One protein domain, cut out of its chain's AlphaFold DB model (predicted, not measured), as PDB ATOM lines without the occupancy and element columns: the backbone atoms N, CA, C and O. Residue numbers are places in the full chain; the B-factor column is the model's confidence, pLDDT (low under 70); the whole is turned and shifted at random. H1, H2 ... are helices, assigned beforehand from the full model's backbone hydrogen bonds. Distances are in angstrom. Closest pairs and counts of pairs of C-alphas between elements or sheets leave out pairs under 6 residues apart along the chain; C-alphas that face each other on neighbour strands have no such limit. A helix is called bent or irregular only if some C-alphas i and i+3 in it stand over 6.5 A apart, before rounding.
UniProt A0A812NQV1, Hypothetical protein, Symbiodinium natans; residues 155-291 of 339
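Overview. This is residues 155 to 291 of the 339 residues of the protein "Hypothetical protein" of Symbiodinium natans (UniProt A0A812NQV1). Four long helices, H1, H3, H4 and H5, make an elongated bundle, each running opposite to the long helix before it; H4 and H5 meet only near their link and spread apart from there. The short helix H2 lies across one end of the bundle, and H6 turns off sharply from H5 at the other. The printed part has 137 residues, with six named helices, H1 to H6 in order, and no named strand: all helix. It is compact, with a radius of gyration of the C-alphas of 16.6 A and spans of 48 by 33 by 22 A.

Arrangement. H1, residues 165 to 192, was assigned as one helix by its hydrogen bonds but is bent: C-alphas 176 and 179 are 6.6 A apart, and its arms H1a, residues 165 to 176, and H1b, residues 179 to 192, stand at a shallow tilt of 21 degrees. H1b touches H3, residues 210 to 226, opposite ways at a shallow tilt of 14 degrees; the closest C-alphas, of Ser 186 and Ser 212, are 4.1 A apart. H3 and H4, residues 236 to 254, form a helical hairpin, touching at Phe 220 and Thr 246, whose C-alphas are 5.4 A apart, the closest. H1a touches H5, residues 259 to 281, opposite ways at a steep tilt of 38 degrees, only just past shallow; the closest C-alphas, of Val 172 and Met 274, are 5.5 A apart. H4 and H5 only just touch, and only at the corner, with 3 pairs of C-alphas within 8 A, the closest those of Ser 252 and Phe 259 at 6.4 A. H2, residues 197 to 202, touches residues 259 to 261 of H5, about perpendicular at 86 degrees; the closest C-alphas, of Leu 201 and Gly 260, are 4.0 A apart. H6, residues 283 to 291, is close to but not clearly touching H5, with C-alphas 279 and 286 closest at 5.9 A. In H1a, H1b, H2 and H5 every O i to N i+4 pair is within hydrogen-bond range; in H3 9 of 13 are, in H4 13 of 15, in H6 4 of 5.

Along the chain. H1a begins at C-alpha 165, (150.462, 192.230, 116.231), and spans 16.5 A; H1b spans 19.7 A. H3 spans 25.6 A and is only just irregular, C-alphas 212 and 215 being 6.8 A apart. H4 spans 27.7 A, and H5 32.2 A. H6 ends at C-alpha 291, (159.227, 207.350, 97.924).

Size, cuts and confidence. The farthest C-alphas, of Gly 194 and Glu 233, are 48.7 A apart. The printed part has no cut and no long link. Mean pLDDT of the printed part is 93.3, and no printed residue is under 70.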
ATOM      1  N   ASN A 155     144.549 189.757 111.076       79.19
ATOM      2  CA  ASN A 155     145.891 189.253 111.444       79.19
ATOM      3  C   ASN A 155     146.393 189.624 112.855       79.19
ATOM      4  O   ASN A 155     147.592 189.741 113.088       79.19
ATOM      5  N   VAL A 156     145.488 189.761 113.825       81.75
ATOM      6  CA  VAL A 156     145.811 190.028 115.246       81.75
ATOM      7  C   VAL A 156     146.793 189.002 115.844       81.75
ATOM      8  O   VAL A 156     147.570 189.356 116.732       81.75
ATOM      9  N   GLU A 157     146.780 187.763 115.338       85.62
ATOM     10  CA  GLU A 157     147.638 186.652 115.780       85.62
ATOM     11  C   GLU A 157     149.018 186.604 115.104       85.62
ATOM     12  O   GLU A 157     149.866 185.822 115.521       85.62
ATOM     13  N   GLU A 158     149.270 187.424 114.079       89.56
ATOM     14  CA  GLU A 158     150.580 187.476 113.425       89.56
ATOM     15  C   GLU A 158     151.651 187.915 114.433       89.56
ATOM     16  O   GLU A 158     151.517 188.947 115.095       89.56
ATOM     17  N   GLU A 159     152.726 187.140 114.559       89.69
ATOM     18  CA  GLU A 159     153.855 187.501 115.409       89.69
ATOM     19  C   GLU A 159     154.856 188.365 114.636       89.69
ATOM     20  O   GLU A 159     155.424 187.957 113.623       89.69
ATOM     21  N   LEU A 160     155.107 189.566 115.151       88.00
ATOM     22  CA  LEU A 160     156.081 190.526 114.648       88.00
ATOM     23  C   LEU A 160     157.159 190.728 115.715       88.00
ATOM     24  O   LEU A 160     156.870 191.172 116.828       88.00
ATOM     25  N   GLU A 161     158.400 190.366 115.382       85.75
ATOM     26  CA  GLU A 161     159.562 190.413 116.290       85.75
ATOM     27  C   GLU A 161     159.346 189.677 117.632       85.75
ATOM     28  O   GLU A 161     159.843 190.088 118.680       85.75
ATOM     29  N   GLY A 162     158.585 188.578 117.605       85.44
ATOM     30  CA  GLY A 162     158.266 187.778 118.793       85.44
ATOM     31  C   GLY A 162     157.122 188.333 119.647       85.44
ATOM     32  O   GLY A 162     156.850 187.799 120.720       85.44
ATOM     33  N   PHE A 163     156.438 189.388 119.197       88.19
ATOM     34  CA  PHE A 163     155.227 189.901 119.832       88.19
ATOM     35  C   PHE A 163     154.020 189.758 118.903       88.19
ATOM     36  O   PHE A 163     154.137 190.056 117.716       88.19
ATOM     37  N   PRO A 164     152.832 189.396 119.417       90.69
ATOM     38  CA  PRO A 164     151.618 189.418 118.610       90.69
ATOM     39  C   PRO A 164     151.319 190.843 118.130       90.69
ATOM     40  O   PRO A 164     151.467 191.815 118.882       90.69
ATOM     41  N   ARG A 165     150.841 190.969 116.890       91.19
ATOM     42  CA  ARG A 165     150.462 192.230 116.231       91.19
ATOM     43  C   ARG A 165     149.541 193.089 117.099       91.19
ATOM     44  O   ARG A 165     149.680 194.311 117.138       91.19
ATOM     45  N   SER A 166     148.653 192.453 117.862       89.50
ATOM     46  CA  SER A 166     147.762 193.107 118.830       89.50
ATOM     47  C   SER A 166     148.487 193.996 119.848       89.50
ATOM     48  O   SER A 166     147.994 195.076 120.176       89.50
ATOM     49  N   ARG A 167     149.675 193.594 120.322       90.94
ATOM     50  CA  ARG A 167     150.473 194.383 121.276       90.94
ATOM     51  C   ARG A 167     151.038 195.643 120.632       90.94
ATOM     52  O   ARG A 167     150.976 196.709 121.240       90.94
ATOM     53  N   TRP A 168     151.517 195.537 119.396       91.56
ATOM     54  CA  TRP A 168     151.994 196.680 118.617       91.56
ATOM     55  C   TRP A 168     150.871 197.689 118.363       91.56
ATOM     56  O   TRP A 168     151.045 198.884 118.595       91.56
ATOM     57  N   LEU A 169     149.692 197.206 117.961       91.94
ATOM     58  CA  LEU A 169     148.507 198.043 117.753       91.94
ATOM     59  C   LEU A 169     148.069 198.745 119.035       91.94
ATOM     60  O   LEU A 169     147.802 199.946 119.029       91.94
ATOM     61  N   LEU A 170     148.049 198.016 120.152       92.19
ATOM     62  CA  LEU A 170     147.726 198.589 121.450       92.19
ATOM     63  C   LEU A 170     148.760 199.643 121.878       92.19
ATOM     64  O   LEU A 170     148.380 200.659 122.454       92.19
ATOM     65  N   SER A 171     150.049 199.434 121.589       93.31
ATOM     66  CA  SER A 171     151.091 200.441 121.829       93.31
ATOM     67  C   SER A 171     150.823 201.720 121.035       93.31
ATOM     68  O   SER A 171     150.797 202.802 121.617       93.31
ATOM     69  N   VAL A 172     150.542 201.595 119.734       93.94
ATOM     70  CA  VAL A 172     150.199 202.738 118.874       93.94
ATOM     71  C   VAL A 172     148.957 203.461 119.394       93.94
ATOM     72  O   VAL A 172     148.966 204.682 119.482       93.94
ATOM     73  N   ALA A 173     147.912 202.736 119.801       92.81
ATOM     74  CA  ALA A 173     146.694 203.342 120.343       92.81
ATOM     75  C   ALA A 173     146.961 204.141 121.633       92.81
ATOM     76  O   ALA A 173     146.463 205.257 121.789       92.81
ATOM     77  N   ILE A 174     147.784 203.611 122.544       94.12
ATOM     78  CA  ILE A 174     148.187 204.322 123.767       94.12
ATOM     79  C   ILE A 174     148.985 205.585 123.419       94.12
ATOM     80  O   ILE A 174     148.694 206.658 123.950       94.12
ATOM     81  N   GLN A 175     149.951 205.478 122.506       95.38
ATOM     82  CA  GLN A 175     150.800 206.596 122.089       95.38
ATOM     83  C   GLN A 175     150.023 207.678 121.322       95.38
ATOM     84  O   GLN A 175     150.309 208.861 121.492       95.38
ATOM     85  N   ALA A 176     149.025 207.296 120.523       93.62
ATOM     86  CA  ALA A 176     148.224 208.209 119.711       93.62
ATOM     87  C   ALA A 176     147.069 208.868 120.480       93.62
ATOM     88  O   ALA A 176     146.677 209.982 120.142       93.62
ATOM     89  N   LEU A 177     146.508 208.197 121.493       94.25
ATOM     90  CA  LEU A 177     145.306 208.666 122.195       94.25
ATOM     91  C   LEU A 177     145.584 208.991 123.662       94.25
ATOM     92  O   LEU A 177     145.364 210.115 124.109       94.25
ATOM     93  N   VAL A 178     146.095 208.022 124.421       94.75
ATOM     94  CA  VAL A 178     146.236 208.147 125.880       94.75
ATOM     95  C   VAL A 178     147.307 209.173 126.237       94.75
ATOM     96  O   VAL A 178     147.063 210.060 127.055       94.75
ATOM     97  N   PHE A 179     148.482 209.103 125.609       96.69
ATOM     98  CA  PHE A 179     149.586 210.012 125.924       96.69
ATOM     99  C   PHE A 179     149.271 211.481 125.607       96.69
ATOM    100  O   PHE A 179     149.451 212.303 126.512       96.69
ATOM    101  N   PRO A 180     148.741 211.847 124.420       96.75
ATOM    102  CA  PRO A 180     148.343 213.224 124.141       96.75
ATOM    103  C   PRO A 180     147.287 213.741 125.117       96.75
ATOM    104  O   PRO A 180     147.420 214.862 125.603       96.75
ATOM    105  N   VAL A 181     146.289 212.922 125.472       96.06
ATOM    106  CA  VAL A 181     145.263 213.299 126.455       96.06
ATOM    107  C   VAL A 181     145.884 213.544 127.830       96.06
ATOM    108  O   VAL A 181     145.598 214.564 128.450       96.06
ATOM    109  N   CYS A 182     146.776 212.672 128.307       97.19
ATOM    110  CA  CYS A 182     147.448 212.870 129.592       97.19
ATOM    111  C   CYS A 182     148.338 214.124 129.610       97.19
ATOM    112  O   CYS A 182     148.338 214.857 130.601       97.19
ATOM    113  N   VAL A 183     149.078 214.397 128.530       97.00
ATOM    114  CA  VAL A 183     149.901 215.614 128.406       97.00
ATOM    115  C   VAL A 183     149.017 216.859 128.361       97.00
ATOM    116  O   VAL A 183     149.276 217.824 129.082       97.00
ATOM    117  N   TRP A 184     147.937 216.826 127.580       97.06
ATOM    118  CA  TRP A 184     146.979 217.923 127.496       97.06
ATOM    119  C   TRP A 184     146.324 218.208 128.851       97.06
ATOM    120  O   TRP A 184     146.333 219.356 129.295       97.06
ATOM    121  N   LEU A 185     145.851 217.176 129.558       96.12
ATOM    122  CA  LEU A 185     145.291 217.303 130.909       96.12
ATOM    123  C   LEU A 185     146.312 217.858 131.903       96.12
ATOM    124  O   LEU A 185     145.959 218.689 132.738       96.12
ATOM    125  N   SER A 186     147.578 217.446 131.804       95.75
ATOM    126  CA  SER A 186     148.658 217.988 132.631       95.75
ATOM    127  C   SER A 186     148.842 219.493 132.418       95.75
ATOM    128  O   SER A 186     148.899 220.249 133.388       95.75
ATOM    129  N   ILE A 187     148.917 219.930 131.157       95.50
ATOM    130  CA  ILE A 187     149.087 221.345 130.793       95.50
ATOM    131  C   ILE A 187     147.855 222.155 131.204       95.50
ATOM    132  O   ILE A 187     147.980 223.238 131.780       95.50
ATOM    133  N   TRP A 188     146.660 221.628 130.942       96.69
ATOM    134  CA  TRP A 188     145.403 222.271 131.303       96.69
ATOM    135  C   TRP A 188     145.275 222.445 132.820       96.69
ATOM    136  O   TRP A 188     144.995 223.551 133.281       96.69
ATOM    137  N   ALA A 189     145.564 221.403 133.607       95.25
ATOM    138  CA  ALA A 189     145.519 221.461 135.068       95.25
ATOM    139  C   ALA A 189     146.541 222.453 135.647       95.25
ATOM    140  O   ALA A 189     146.230 223.177 136.598       95.25
ATOM    141  N   ALA A 190     147.741 222.520 135.063       94.69
ATOM    142  CA  ALA A 190     148.752 223.506 135.436       94.69
ATOM    143  C   ALA A 190     148.252 224.936 135.180       94.69
ATOM    144  O   ALA A 190     148.250 225.764 136.094       94.69
ATOM    145  N   LYS A 191     147.732 225.205 133.975       95.62
ATOM    146  CA  LYS A 191     147.186 226.518 133.607       95.62
ATOM    147  C   LYS A 191     145.994 226.915 134.483       95.62
ATOM    148  O   LYS A 191     145.943 228.047 134.954       95.62
ATOM    149  N   ALA A 192     145.068 225.992 134.740       96.31
ATOM    150  CA  ALA A 192     143.914 226.217 135.614       96.31
ATOM    151  C   ALA A 192     144.325 226.538 137.061       96.31
ATOM    152  O   ALA A 192     143.633 227.277 137.754       96.31
ATOM    153  N   SER A 193     145.483 226.034 137.496       95.62
ATOM    154  CA  SER A 193     146.067 226.314 138.811       95.62
ATOM    155  C   SER A 193     146.951 227.575 138.828       95.62
ATOM    156  O   SER A 193     147.665 227.804 139.803       95.62
ATOM    157  N   GLY A 194     146.953 228.378 137.756       96.19
ATOM    158  CA  GLY A 194     147.722 229.623 137.663       96.19
ATOM    159  C   GLY A 194     149.221 229.438 137.412       96.19
ATOM    160  O   GLY A 194     149.997 230.356 137.673       96.19
ATOM    161  N   TRP A 195     149.652 228.271 136.928       96.44
ATOM    162  CA  TRP A 195     151.056 228.039 136.590       96.44
ATOM    163  C   TRP A 195     151.382 228.591 135.207       96.44
ATOM    164  O   TRP A 195     150.692 228.298 134.228       96.44
ATOM    165  N   ASP A 196     152.482 229.334 135.115       96.88
ATOM    166  CA  ASP A 196     153.111 229.625 133.834       96.88
ATOM    167  C   ASP A 196     153.874 228.392 133.304       96.88
ATOM    168  O   ASP A 196     154.261 227.491 134.058       96.88
ATOM    169  N   MET A 197     154.080 228.339 131.984       96.81
ATOM    170  CA  MET A 197     154.702 227.183 131.329       96.81
ATOM    171  C   MET A 197     156.162 226.981 131.759       96.81
ATOM    172  O   MET A 197     156.594 225.845 131.933       96.81
ATOM    173  N   GLY A 198     156.927 228.059 131.959       97.62
ATOM    174  CA  GLY A 198     158.335 227.968 132.357       97.62
ATOM    175  C   GLY A 198     158.490 227.367 133.752       97.62
ATOM    176  O   GLY A 198     159.302 226.466 133.972       97.62
ATOM    177  N   ARG A 199     157.642 227.801 134.682       97.25
ATOM    178  CA  ARG A 199     157.537 227.271 136.033       97.25
ATOM    179  C   ARG A 199     157.068 225.823 136.009       97.25
ATOM    180  O   ARG A 199     157.683 225.001 136.679       97.25
ATOM    181  N   TRP A 200     156.055 225.476 135.213       97.25
ATOM    182  CA  TRP A 200     155.614 224.083 135.061       97.25
ATOM    183  C   TRP A 200     156.754 223.165 134.586       97.25
ATOM    184  O   TRP A 200     157.009 222.122 135.190       97.25
ATOM    185  N   LEU A 201     157.497 223.594 133.560       97.81
ATOM    186  CA  LEU A 201     158.637 222.864 133.003       97.81
ATOM    187  C   LEU A 201     159.761 222.641 134.025       97.81
ATOM    188  O   LEU A 201     160.356 221.562 134.050       97.81
ATOM    189  N   ALA A 202     160.043 223.638 134.867       98.00
ATOM    190  CA  ALA A 202     161.162 223.626 135.808       98.00
ATOM    191  C   ALA A 202     160.867 222.947 137.158       98.00
ATOM    192  O   ALA A 202     161.807 222.628 137.889       98.00
ATOM    193  N   SER A 203     159.601 222.725 137.508       97.94
ATOM    194  CA  SER A 203     159.214 222.337 138.873       97.94
ATOM    195  C   SER A 203     159.353 220.847 139.164       97.94
ATOM    196  O   SER A 203     159.494 220.018 138.258       97.94
ATOM    197  N   ALA A 204     159.345 220.511 140.453       98.06
ATOM    198  CA  ALA A 204     159.369 219.130 140.919       98.06
ATOM    199  C   ALA A 204     157.991 218.467 140.771       98.06
ATOM    200  O   ALA A 204     156.955 219.130 140.824       98.06
ATOM    201  N   ALA A 205     157.952 217.134 140.687       97.56
ATOM    202  CA  ALA A 205     156.695 216.394 140.551       97.56
ATOM    203  C   ALA A 205     155.702 216.659 141.702       97.56
ATOM    204  O   ALA A 205     154.491 216.713 141.477       97.56
ATOM    205  N   HIS A 206     156.199 216.806 142.936       97.19
ATOM    206  CA  HIS A 206     155.371 216.983 144.134       97.19
ATOM    207  C   HIS A 206     154.736 218.380 144.243       97.19
ATOM    208  O   HIS A 206     153.699 218.519 144.885       97.19
ATOM    209  N   GLU A 207     155.322 219.386 143.590       97.44
ATOM    210  CA  GLU A 207     154.820 220.768 143.563       97.44
ATOM    211  C   GLU A 207     153.684 220.949 142.549       97.44
ATOM    212  O   GLU A 207     152.867 221.860 142.670       97.44
ATOM    213  N   LEU A 208     153.634 220.078 141.538       95.31
ATOM    214  CA  LEU A 208     152.663 220.139 140.456       95.31
ATOM    215  C   LEU A 208     151.320 219.498 140.840       95.31
ATOM    216  O   LEU A 208     151.284 218.577 141.667       95.31
ATOM    217  N   PRO A 209     150.211 219.919 140.195       94.94
ATOM    218  CA  PRO A 209     148.916 219.264 140.347       94.94
ATOM    219  C   PRO A 209     149.000 217.757 140.082       94.94
ATOM    220  O   PRO A 209     149.729 217.303 139.200       94.94
ATOM    221  N   ASN A 210     148.201 216.960 140.800       95.19
ATOM    222  CA  ASN A 210     148.238 215.495 140.688       95.19
ATOM    223  C   ASN A 210     148.022 214.989 139.249       95.19
ATOM    224  O   ASN A 210     148.647 214.004 138.853       95.19
ATOM    225  N   ALA A 211     147.191 215.679 138.460       94.19
ATOM    226  CA  ALA A 211     146.942 215.350 137.056       94.19
ATOM    227  C   ALA A 211     148.218 215.390 136.197       94.19
ATOM    228  O   ALA A 211     148.340 214.618 135.249       94.19
ATOM    229  N   SER A 212     149.215 216.208 136.557       94.00
ATOM    230  CA  SER A 212     150.484 216.263 135.825       94.00
ATOM    231  C   SER A 212     151.294 214.970 135.913       94.00
ATOM    232  O   SER A 212     152.137 214.716 135.060       94.00
ATOM    233  N   ARG A 213     151.028 214.111 136.904       96.38
ATOM    234  CA  ARG A 213     151.728 212.828 137.074       96.38
ATOM    235  C   ARG A 213     151.097 211.691 136.268       96.38
ATOM    236  O   ARG A 213     151.729 210.653 136.097       96.38
ATOM    237  N   TRP A 214     149.878 211.873 135.751       96.88
ATOM    238  CA  TRP A 214     149.133 210.819 135.052       96.88
ATOM    239  C   TRP A 214     149.850 210.311 133.808       96.88
ATOM    240  O   TRP A 214     149.873 209.107 133.584       96.88
ATOM    241  N   TYR A 215     150.492 211.202 133.049       97.38
ATOM    242  CA  TYR A 215     151.291 210.799 131.895       97.38
ATOM    243  C   TYR A 215     152.422 209.835 132.291       97.38
ATOM    244  O   TYR A 215     152.585 208.795 131.664       97.38
ATOM    245  N   VAL A 216     153.159 210.127 133.371       97.56
ATOM    246  CA  VAL A 216     154.262 209.264 133.830       97.56
ATOM    247  C   VAL A 216     153.742 207.917 134.330       97.56
ATOM    248  O   VAL A 216     154.369 206.893 134.075       97.56
ATOM    249  N   PHE A 217     152.577 207.881 134.984       97.62
ATOM    250  CA  PHE A 217     151.946 206.617 135.374       97.62
ATOM    251  C   PHE A 217     151.452 205.807 134.172       97.62
ATOM    252  O   PHE A 217     151.639 204.591 134.149       97.62
ATOM    253  N   ALA A 218     150.873 206.462 133.163       97.31
ATOM    254  CA  ALA A 218     150.463 205.812 131.922       97.31
ATOM    255  C   ALA A 218     151.672 205.228 131.177       97.31
ATOM    256  O   ALA A 218     151.634 204.068 130.772       97.31
ATOM    257  N   LEU A 219     152.761 205.997 131.075       97.12
ATOM    258  CA  LEU A 219     154.019 205.558 130.478       97.12
ATOM    259  C   LEU A 219     154.640 204.395 131.263       97.12
ATOM    260  O   LEU A 219     155.017 203.383 130.689       97.12
ATOM    261  N   PHE A 220     154.700 204.483 132.592       97.44
ATOM    262  CA  PHE A 220     155.177 203.378 133.426       97.44
ATOM    263  C   PHE A 220     154.357 202.098 133.200       97.44
ATOM    264  O   PHE A 220     154.927 201.018 133.034       97.44
ATOM    265  N   GLY A 221     153.026 202.216 133.171       95.94
ATOM    266  CA  GLY A 221     152.122 201.090 132.956       95.94
ATOM    267  C   GLY A 221     152.282 200.454 131.576       95.94
ATOM    268  O   GLY A 221     152.355 199.229 131.481       95.94
ATOM    269  N   SER A 222     152.388 201.264 130.516       95.12
ATOM    270  CA  SER A 222     152.570 200.753 129.152       95.12
ATOM    271  C   SER A 222     153.894 200.008 129.004       95.12
ATOM    272  O   SER A 222     153.907 198.890 128.496       95.12
ATOM    273  N   GLN A 223     154.987 200.573 129.523       94.94
ATOM    274  CA  GLN A 223     156.317 199.971 129.419       94.94
ATOM    275  C   GLN A 223     156.427 198.691 130.258       94.94
ATOM    276  O   GLN A 223     156.962 197.687 129.787       94.94
ATOM    277  N   SER A 224     155.845 198.691 131.465       94.94
ATOM    278  CA  SER A 224     155.839 197.530 132.366       94.94
ATOM    279  C   SER A 224     154.994 196.370 131.840       94.94
ATOM    280  O   SER A 224     155.342 195.209 132.059       94.94
ATOM    281  N   ARG A 225     153.889 196.656 131.136       93.38
ATOM    282  CA  ARG A 225     153.047 195.624 130.509       93.38
ATOM    283  C   ARG A 225     153.866 194.753 129.562       93.38
ATOM    284  O   ARG A 225     153.759 193.530 129.601       93.38
ATOM    285  N   ASP A 226     154.698 195.379 128.739       88.88
ATOM    286  CA  ASP A 226     155.454 194.662 127.713       88.88
ATOM    287  C   ASP A 226     156.565 193.792 128.322       88.88
ATOM    288  O   ASP A 226     156.968 192.801 127.718       88.88
ATOM    289  N   MET A 227     156.971 194.082 129.565       90.25
ATOM    290  CA  MET A 227     157.954 193.318 130.339       90.25
ATOM    291  C   MET A 227     157.438 191.988 130.908       90.25
ATOM    292  O   MET A 227     158.260 191.143 131.272       90.25
ATOM    293  N   CYS A 228     156.121 191.759 130.992       87.00
ATOM    294  CA  CYS A 228     155.567 190.615 131.722       87.00
ATOM    295  C   CYS A 228     154.471 189.840 130.951       87.00
ATOM    296  O   CYS A 228     153.303 190.226 131.004       87.00
ATOM    297  N   PRO A 229     154.786 188.686 130.324       87.81
ATOM    298  CA  PRO A 229     156.124 188.168 130.043       87.81
ATOM    299  C   PRO A 229     156.733 188.825 128.795       87.81
ATOM    300  O   PRO A 229     156.096 188.910 127.741       87.81
ATOM    301  N   MET A 230     157.991 189.246 128.930       89.94
ATOM    302  CA  MET A 230     158.860 189.643 127.825       89.94
ATOM    303  C   MET A 230     159.263 188.391 127.022       89.94
ATOM    304  O   MET A 230     159.863 187.485 127.611       89.94
ATOM    305  N   PRO A 231     158.978 188.319 125.710       90.00
ATOM    306  CA  PRO A 231     159.407 187.216 124.853       90.00
ATOM    307  C   PRO A 231     160.928 187.020 124.881       90.00
ATOM    308  O   PRO A 231     161.708 187.977 124.997       90.00
ATOM    309  N   ALA A 232     161.378 185.772 124.760       91.69
ATOM    310  CA  ALA A 232     162.808 185.471 124.736       91.69
ATOM    311  C   ALA A 232     163.464 186.039 123.466       91.69
ATOM    312  O   ALA A 232     164.589 186.537 123.520       91.69
ATOM    313  N   GLU A 233     162.703 186.054 122.379       91.19
ATOM    314  CA  GLU A 233     163.041 186.472 121.023       91.19
ATOM    315  C   GLU A 233     163.124 187.996 120.877       91.19
ATOM    316  O   GLU A 233     163.762 188.489 119.947       91.19
ATOM    317  N   ALA A 234     162.531 188.750 121.811       88.88
ATOM    318  CA  ALA A 234     162.568 190.204 121.781       88.88
ATOM    319  C   ALA A 234     164.019 190.714 121.798       88.88
ATOM    320  O   ALA A 234     164.874 190.220 122.552       88.88
ATOM    321  N   SER A 235     164.293 191.724 120.969       89.50
ATOM    322  CA  SER A 235     165.643 192.256 120.801       89.50
ATOM    323  C   SER A 235     166.210 192.777 122.127       89.50
ATOM    324  O   SER A 235     165.497 193.321 122.976       89.50
ATOM    325  N   PHE A 236     167.522 192.617 122.323       90.94
ATOM    326  CA  PHE A 236     168.197 193.099 123.534       90.94
ATOM    327  C   PHE A 236     167.975 194.601 123.752       90.94
ATOM    328  O   PHE A 236     167.722 195.031 124.875       90.94
ATOM    329  N   LEU A 237     168.013 195.385 122.671       90.19
ATOM    330  CA  LEU A 237     167.796 196.826 122.722       90.19
ATOM    331  C   LEU A 237     166.377 197.164 123.185       90.19
ATOM    332  O   LEU A 237     166.231 198.022 124.050       90.19
ATOM    333  N   MET A 238     165.355 196.458 122.684       88.44
ATOM    334  CA  MET A 238     163.971 196.641 123.134       88.44
ATOM    335  C   MET A 238     163.843 196.348 124.631       88.44
ATOM    336  O   MET A 238     163.333 197.168 125.387       88.44
ATOM    337  N   LYS A 239     164.402 195.225 125.098       91.50
ATOM    338  CA  LYS A 239     164.404 194.881 126.530       91.50
ATOM    339  C   LYS A 239     165.016 196.007 127.359       91.50
ATOM    340  O   LYS A 239     164.370 196.523 128.268       91.50
ATOM    341  N   VAL A 240     166.240 196.419 127.023       93.38
ATOM    342  CA  VAL A 240     166.950 197.494 127.732       93.38
ATOM    343  C   VAL A 240     166.157 198.800 127.702       93.38
ATOM    344  O   VAL A 240     166.052 199.447 128.739       93.38
ATOM    345  N   HIS A 241     165.566 199.162 126.563       92.94
ATOM    346  CA  HIS A 241     164.738 200.357 126.429       92.94
ATOM    347  C   HIS A 241     163.587 200.359 127.444       92.94
ATOM    348  O   HIS A 241     163.500 201.282 128.252       92.94
ATOM    349  N   HIS A 242     162.780 199.295 127.495       93.25
ATOM    350  CA  HIS A 242     161.650 199.198 128.426       93.25
ATOM    351  C   HIS A 242     162.092 199.261 129.897       93.25
ATOM    352  O   HIS A 242     161.487 199.983 130.695       93.25
ATOM    353  N   TYR A 243     163.180 198.568 130.265       94.31
ATOM    354  CA  TYR A 243     163.738 198.639 131.624       94.31
ATOM    355  C   TYR A 243     164.195 200.059 131.979       94.31
ATOM    356  O   TYR A 243     163.858 200.568 133.049       94.31
ATOM    357  N   VAL A 244     164.950 200.709 131.088       95.69
ATOM    358  CA  VAL A 244     165.480 202.059 131.315       95.69
ATOM    359  C   VAL A 244     164.348 203.073 131.433       95.69
ATOM    360  O   VAL A 244     164.370 203.874 132.367       95.69
ATOM    361  N   VAL A 245     163.340 203.025 130.557       95.94
ATOM    362  CA  VAL A 245     162.189 203.941 130.623       95.94
ATOM    363  C   VAL A 245     161.397 203.720 131.913       95.94
ATOM    364  O   VAL A 245     161.073 204.683 132.602       95.94
ATOM    365  N   THR A 246     161.166 202.466 132.310       96.19
ATOM    366  CA  THR A 246     160.463 202.134 133.561       96.19
ATOM    367  C   THR A 246     161.186 202.703 134.785       96.19
ATOM    368  O   THR A 246     160.564 203.338 135.638       96.19
ATOM    369  N   VAL A 247     162.512 202.541 134.860       97.12
ATOM    370  CA  VAL A 247     163.330 203.119 135.940       97.12
ATOM    371  C   VAL A 247     163.332 204.647 135.874       97.12
ATOM    372  O   VAL A 247     163.181 205.300 136.907       97.12
ATOM    373  N   ALA A 248     163.447 205.236 134.682       97.38
ATOM    374  CA  ALA A 248     163.413 206.684 134.496       97.38
ATOM    375  C   ALA A 248     162.080 207.297 134.958       97.38
ATOM    376  O   ALA A 248     162.094 208.346 135.597       97.38
ATOM    377  N   CYS A 249     160.947 206.625 134.722       97.69
ATOM    378  CA  CYS A 249     159.639 207.036 135.237       97.69
ATOM    379  C   CYS A 249     159.595 207.079 136.770       97.69
ATOM    380  O   CYS A 249     158.993 207.984 137.339       97.69
ATOM    381  N   LEU A 250     160.239 206.131 137.458       96.75
ATOM    382  CA  LEU A 250     160.307 206.140 138.923       96.75
ATOM    383  C   LEU A 250     161.231 207.249 139.439       96.75
ATOM    384  O   LEU A 250     160.890 207.953 140.388       96.75
ATOM    385  N   LEU A 251     162.390 207.426 138.800       97.69
ATOM    386  CA  LEU A 251     163.360 208.451 139.184       97.69
ATOM    387  C   LEU A 251     162.846 209.869 138.917       97.69
ATOM    388  O   LEU A 251     163.135 210.770 139.702       97.69
ATOM    389  N   SER A 252     162.056 210.081 137.862       97.44
ATOM    390  CA  SER A 252     161.506 211.403 137.545       97.44
ATOM    391  C   SER A 252     160.541 211.910 138.620       97.44
ATOM    392  O   SER A 252     160.510 213.108 138.891       97.44
ATOM    393  N   LEU A 253     159.828 211.016 139.314       97.06
ATOM    394  CA  LEU A 253     158.969 211.374 140.451       97.06
ATOM    395  C   LEU A 253     159.760 211.890 141.662       97.06
ATOM    396  O   LEU A 253     159.213 212.626 142.482       97.06
ATOM    397  N   LEU A 254     161.039 211.515 141.766       97.56
ATOM    398  CA  LEU A 254     161.957 211.946 142.822       97.56
ATOM    399  C   LEU A 254     162.859 213.108 142.385       97.56
ATOM    400  O   LEU A 254     163.611 213.640 143.201       97.56
ATOM    401  N   ALA A 255     162.806 213.502 141.110       96.56
ATOM    402  CA  ALA A 255     163.644 214.566 140.590       96.56
ATOM    403  C   ALA A 255     163.300 215.900 141.282       96.56
ATOM    404  O   ALA A 255     162.125 216.277 141.356       96.56
ATOM    405  N   PRO A 256     164.308 216.649 141.770       97.00
ATOM    406  CA  PRO A 256     164.068 217.882 142.513       97.00
ATOM    407  C   PRO A 256     163.545 219.017 141.629       97.00
ATOM    408  O   PRO A 256     163.013 219.982 142.162       97.00
ATOM    409  N   LYS A 257     163.736 218.936 140.305       98.06
ATOM    410  CA  LYS A 257     163.323 219.922 139.293       98.06
ATOM    411  C   LYS A 257     163.173 219.243 137.932       98.06
ATOM    412  O   LYS A 257     163.707 218.156 137.721       98.06
ATOM    413  N   GLY A 258     162.510 219.920 136.998       97.38
ATOM    414  CA  GLY A 258     162.473 219.521 135.588       97.38
ATOM    415  C   GLY A 258     161.451 218.436 135.248       97.38
ATOM    416  O   GLY A 258     161.604 217.764 134.230       97.38
ATOM    417  N   PHE A 259     160.419 218.231 136.073       97.75
ATOM    418  CA  PHE A 259     159.433 217.177 135.822       97.75
ATOM    419  C   PHE A 259     158.612 217.437 134.550       97.75
ATOM    420  O   PHE A 259     158.403 216.524 133.754       97.75
ATOM    421  N   GLY A 260     158.202 218.686 134.307       97.12
ATOM    422  CA  GLY A 260     157.504 219.046 133.070       97.12
ATOM    423  C   GLY A 260     158.383 218.876 131.825       97.12
ATOM    424  O   GLY A 260     157.909 218.388 130.800       97.12
ATOM    425  N   LEU A 261     159.683 219.196 131.922       97.75
ATOM    426  CA  LEU A 261     160.656 218.923 130.853       97.75
ATOM    427  C   LEU A 261     160.798 217.428 130.569       97.75
ATOM    428  O   LEU A 261     160.857 217.041 129.405       97.75
ATOM    429  N   PHE A 262     160.820 216.596 131.615       97.94
ATOM    430  CA  PHE A 262     160.823 215.146 131.458       97.94
ATOM    431  C   PHE A 262     159.593 214.682 130.670       97.94
ATOM    432  O   PHE A 262     159.768 214.019 129.655       97.94
ATOM    433  N   ILE A 263     158.382 215.109 131.060       97.94
ATOM    434  CA  ILE A 263     157.131 214.782 130.349       97.94
ATOM    435  C   ILE A 263     157.203 215.187 128.874       97.94
ATOM    436  O   ILE A 263     156.897 214.380 128.000       97.94
ATOM    437  N   ALA A 264     157.600 216.430 128.586       97.38
ATOM    438  CA  ALA A 264     157.669 216.931 127.217       97.38
ATOM    439  C   ALA A 264     158.701 216.156 126.379       97.38
ATOM    440  O   ALA A 264     158.412 215.756 125.254       97.38
ATOM    441  N   GLY A 265     159.885 215.905 126.944       97.50
ATOM    442  CA  GLY A 265     160.948 215.156 126.282       97.50
ATOM    443  C   GLY A 265     160.548 213.713 125.989       97.50
ATOM    444  O   GLY A 265     160.674 213.261 124.852       97.50
ATOM    445  N   THR A 266     160.010 212.994 126.976       97.31
ATOM    446  CA  THR A 266     159.560 211.612 126.769       97.31
ATOM    447  C   THR A 266     158.356 211.546 125.842       97.31
ATOM    448  O   THR A 266     158.272 210.619 125.052       97.31
ATOM    449  N   PHE A 267     157.462 212.537 125.852       97.44
ATOM    450  CA  PHE A 267     156.340 212.570 124.914       97.44
ATOM    451  C   PHE A 267     156.816 212.643 123.459       97.44
ATOM    452  O   PHE A 267     156.330 211.892 122.617       97.44
ATOM    453  N   VAL A 268     157.819 213.477 123.164       97.25
ATOM    454  CA  VAL A 268     158.426 213.542 121.825       97.25
ATOM    455  C   VAL A 268     159.085 212.213 121.442       97.25
ATOM    456  O   VAL A 268     158.940 211.761 120.306       97.25
ATOM    457  N   LEU A 269     159.776 211.557 122.379       95.56
ATOM    458  CA  LEU A 269     160.374 210.240 122.136       95.56
ATOM    459  C   LEU A 269     159.314 209.164 121.864       95.56
ATOM    460  O   LEU A 269     159.483 208.363 120.948       95.56
ATOM    461  N   GLU A 270     158.206 209.177 122.603       95.19
ATOM    462  CA  GLU A 270     157.085 208.252 122.412       95.19
ATOM    463  C   GLU A 270     156.366 208.479 121.078       95.19
ATOM    464  O   GLU A 270     155.971 207.513 120.430       95.19
ATOM    465  N   LEU A 271     156.270 209.724 120.598       93.88
ATOM    466  CA  LEU A 271     155.813 209.987 119.230       93.88
ATOM    467  C   LEU A 271     156.761 209.357 118.201       93.88
ATOM    468  O   LEU A 271     156.303 208.715 117.260       93.88
ATOM    469  N   GLY A 272     158.077 209.473 118.397       93.25
ATOM    470  CA  GLY A 272     159.068 208.787 117.563       93.25
ATOM    471  C   GLY A 272     158.904 207.261 117.579       93.25
ATOM    472  O   GLY A 272     158.909 206.628 116.522       93.25
ATOM    473  N   SER A 273     158.693 206.679 118.763       91.94
ATOM    474  CA  SER A 273     158.404 205.248 118.929       91.94
ATOM    475  C   SER A 273     157.105 204.841 118.225       91.94
ATOM    476  O   SER A 273     157.078 203.822 117.543       91.94
ATOM    477  N   MET A 274     156.057 205.663 118.288       93.94
ATOM    478  CA  MET A 274     154.804 205.423 117.573       93.94
ATOM    479  C   MET A 274     155.018 205.331 116.060       93.94
ATOM    480  O   MET A 274     154.515 204.403 115.424       93.94
ATOM    481  N   PHE A 275     155.796 206.245 115.473       91.50
ATOM    482  CA  PHE A 275     156.138 206.176 114.047       91.50
ATOM    483  C   PHE A 275     156.945 204.917 113.713       91.50
ATOM    484  O   PHE A 275     156.688 204.272 112.696       91.50
ATOM    485  N   TYR A 276     157.877 204.520 114.581       90.69
ATOM    486  CA  TYR A 276     158.596 203.257 114.428       90.69
ATOM    487  C   TYR A 276     157.646 202.045 114.469       90.69
ATOM    488  O   TYR A 276     157.683 201.214 113.563       90.69
ATOM    489  N   ASN A 277     156.730 201.981 115.437       91.44
ATOM    490  CA  ASN A 277     155.741 200.905 115.560       91.44
ATOM    491  C   ASN A 277     154.837 200.822 114.323       91.44
ATOM    492  O   ASN A 277     154.602 199.742 113.785       91.44
ATOM    493  N   LEU A 278     154.376 201.969 113.819       90.25
ATOM    494  CA  LEU A 278     153.598 202.043 112.583       90.25
ATOM    495  C   LEU A 278     154.403 201.564 111.366       90.25
ATOM    496  O   LEU A 278     153.837 200.926 110.479       90.25
ATOM    497  N   ARG A 279     155.714 201.836 111.314       90.25
ATOM    498  CA  ARG A 279     156.602 201.328 110.256       90.25
ATOM    499  C   ARG A 279     156.717 199.810 110.298       90.25
ATOM    500  O   ARG A 279     156.646 199.186 109.242       90.25
ATOM    501  N   VAL A 280     156.875 199.233 111.488       89.69
ATOM    502  CA  VAL A 280     156.936 197.776 111.681       89.69
ATOM    503  C   VAL A 280     155.607 197.123 111.290       89.69
ATOM    504  O   VAL A 280     155.597 196.135 110.563       89.69
ATOM    505  N   LEU A 281     154.477 197.713 111.695       90.31
ATOM    506  CA  LEU A 281     153.136 197.207 111.385       90.31
ATOM    507  C   LEU A 281     152.754 197.322 109.902       90.31
ATOM    508  O   LEU A 281     152.015 196.472 109.392       90.31
ATOM    509  N   TYR A 282     153.212 198.380 109.227       89.56
ATOM    510  CA  TYR A 282     152.813 198.738 107.862       89.56
ATOM    511  C   TYR A 282     154.014 199.108 106.979       89.56
ATOM    512  O   TYR A 282     154.088 200.232 106.461       89.56
ATOM    513  N   PRO A 283     154.938 198.170 106.713       88.50
ATOM    514  CA  PRO A 283     156.156 198.463 105.956       88.50
ATOM    515  C   PRO A 283     155.851 198.992 104.547       88.50
ATOM    516  O   PRO A 283     156.497 199.922 104.066       88.50
ATOM    517  N   GLY A 284     154.802 198.469 103.900       86.50
ATOM    518  CA  GLY A 284     154.382 198.915 102.569       86.50
ATOM    519  C   GLY A 284     153.826 200.344 102.527       86.50
ATOM    520  O   GLY A 284     153.956 201.011 101.502       86.50
ATOM    521  N   PHE A 285     153.220 200.834 103.613       81.06
ATOM    522  CA  PHE A 285     152.749 202.221 103.701       81.06
ATOM    523  C   PHE A 285     153.926 203.190 103.819       81.06
ATOM    524  O   PHE A 285     154.000 204.165 103.073       81.06
ATOM    525  N   TYR A 286     154.898 202.869 104.674       78.38
ATOM    526  CA  TYR A 286     156.089 203.698 104.847       78.38
ATOM    527  C   TYR A 286     156.972 203.740 103.607       78.38
ATOM    528  O   TYR A 286     157.442 204.816 103.257       78.38
ATOM    529  N   ALA A 287     157.127 202.625 102.890       83.31
ATOM    530  CA  ALA A 287     157.853 202.618 101.622       83.31
ATOM    531  C   ALA A 287     157.258 203.619 100.609       83.31
ATOM    532  O   ALA A 287     157.994 204.275  99.872       83.31
ATOM    533  N   ARG A 288     155.926 203.793 100.603       80.19
ATOM    534  CA  ARG A 288     155.261 204.803  99.765       80.19
ATOM    535  C   ARG A 288     155.535 206.223 100.250       80.19
ATOM    536  O   ARG A 288     155.843 207.076  99.424       80.19
ATOM    537  N   ILE A 289     155.461 206.474 101.560       78.69
ATOM    538  CA  ILE A 289     155.792 207.791 102.130       78.69
ATOM    539  C   ILE A 289     157.241 208.160 101.814       78.69
ATOM    540  O   ILE A 289     157.487 209.254 101.321       78.69
ATOM    541  N   GLU A 290     158.191 207.252 102.035       82.00
ATOM    542  CA  GLU A 290     159.607 207.482 101.735       82.00
ATOM    543  C   GLU A 290     159.817 207.811 100.258       82.00
ATOM    544  O   GLU A 290     160.511 208.775  99.940       82.00
ATOM    545  N   HIS A 291     159.164 207.074  99.356       80.31
ATOM    546  CA  HIS A 291     159.227 207.350  97.924       80.31
ATOM    547  C   HIS A 291     158.667 208.743  97.579       80.31
ATOM    548  O   HIS A 291     159.271 209.475  96.793       80.31
TER     549      HIS A 291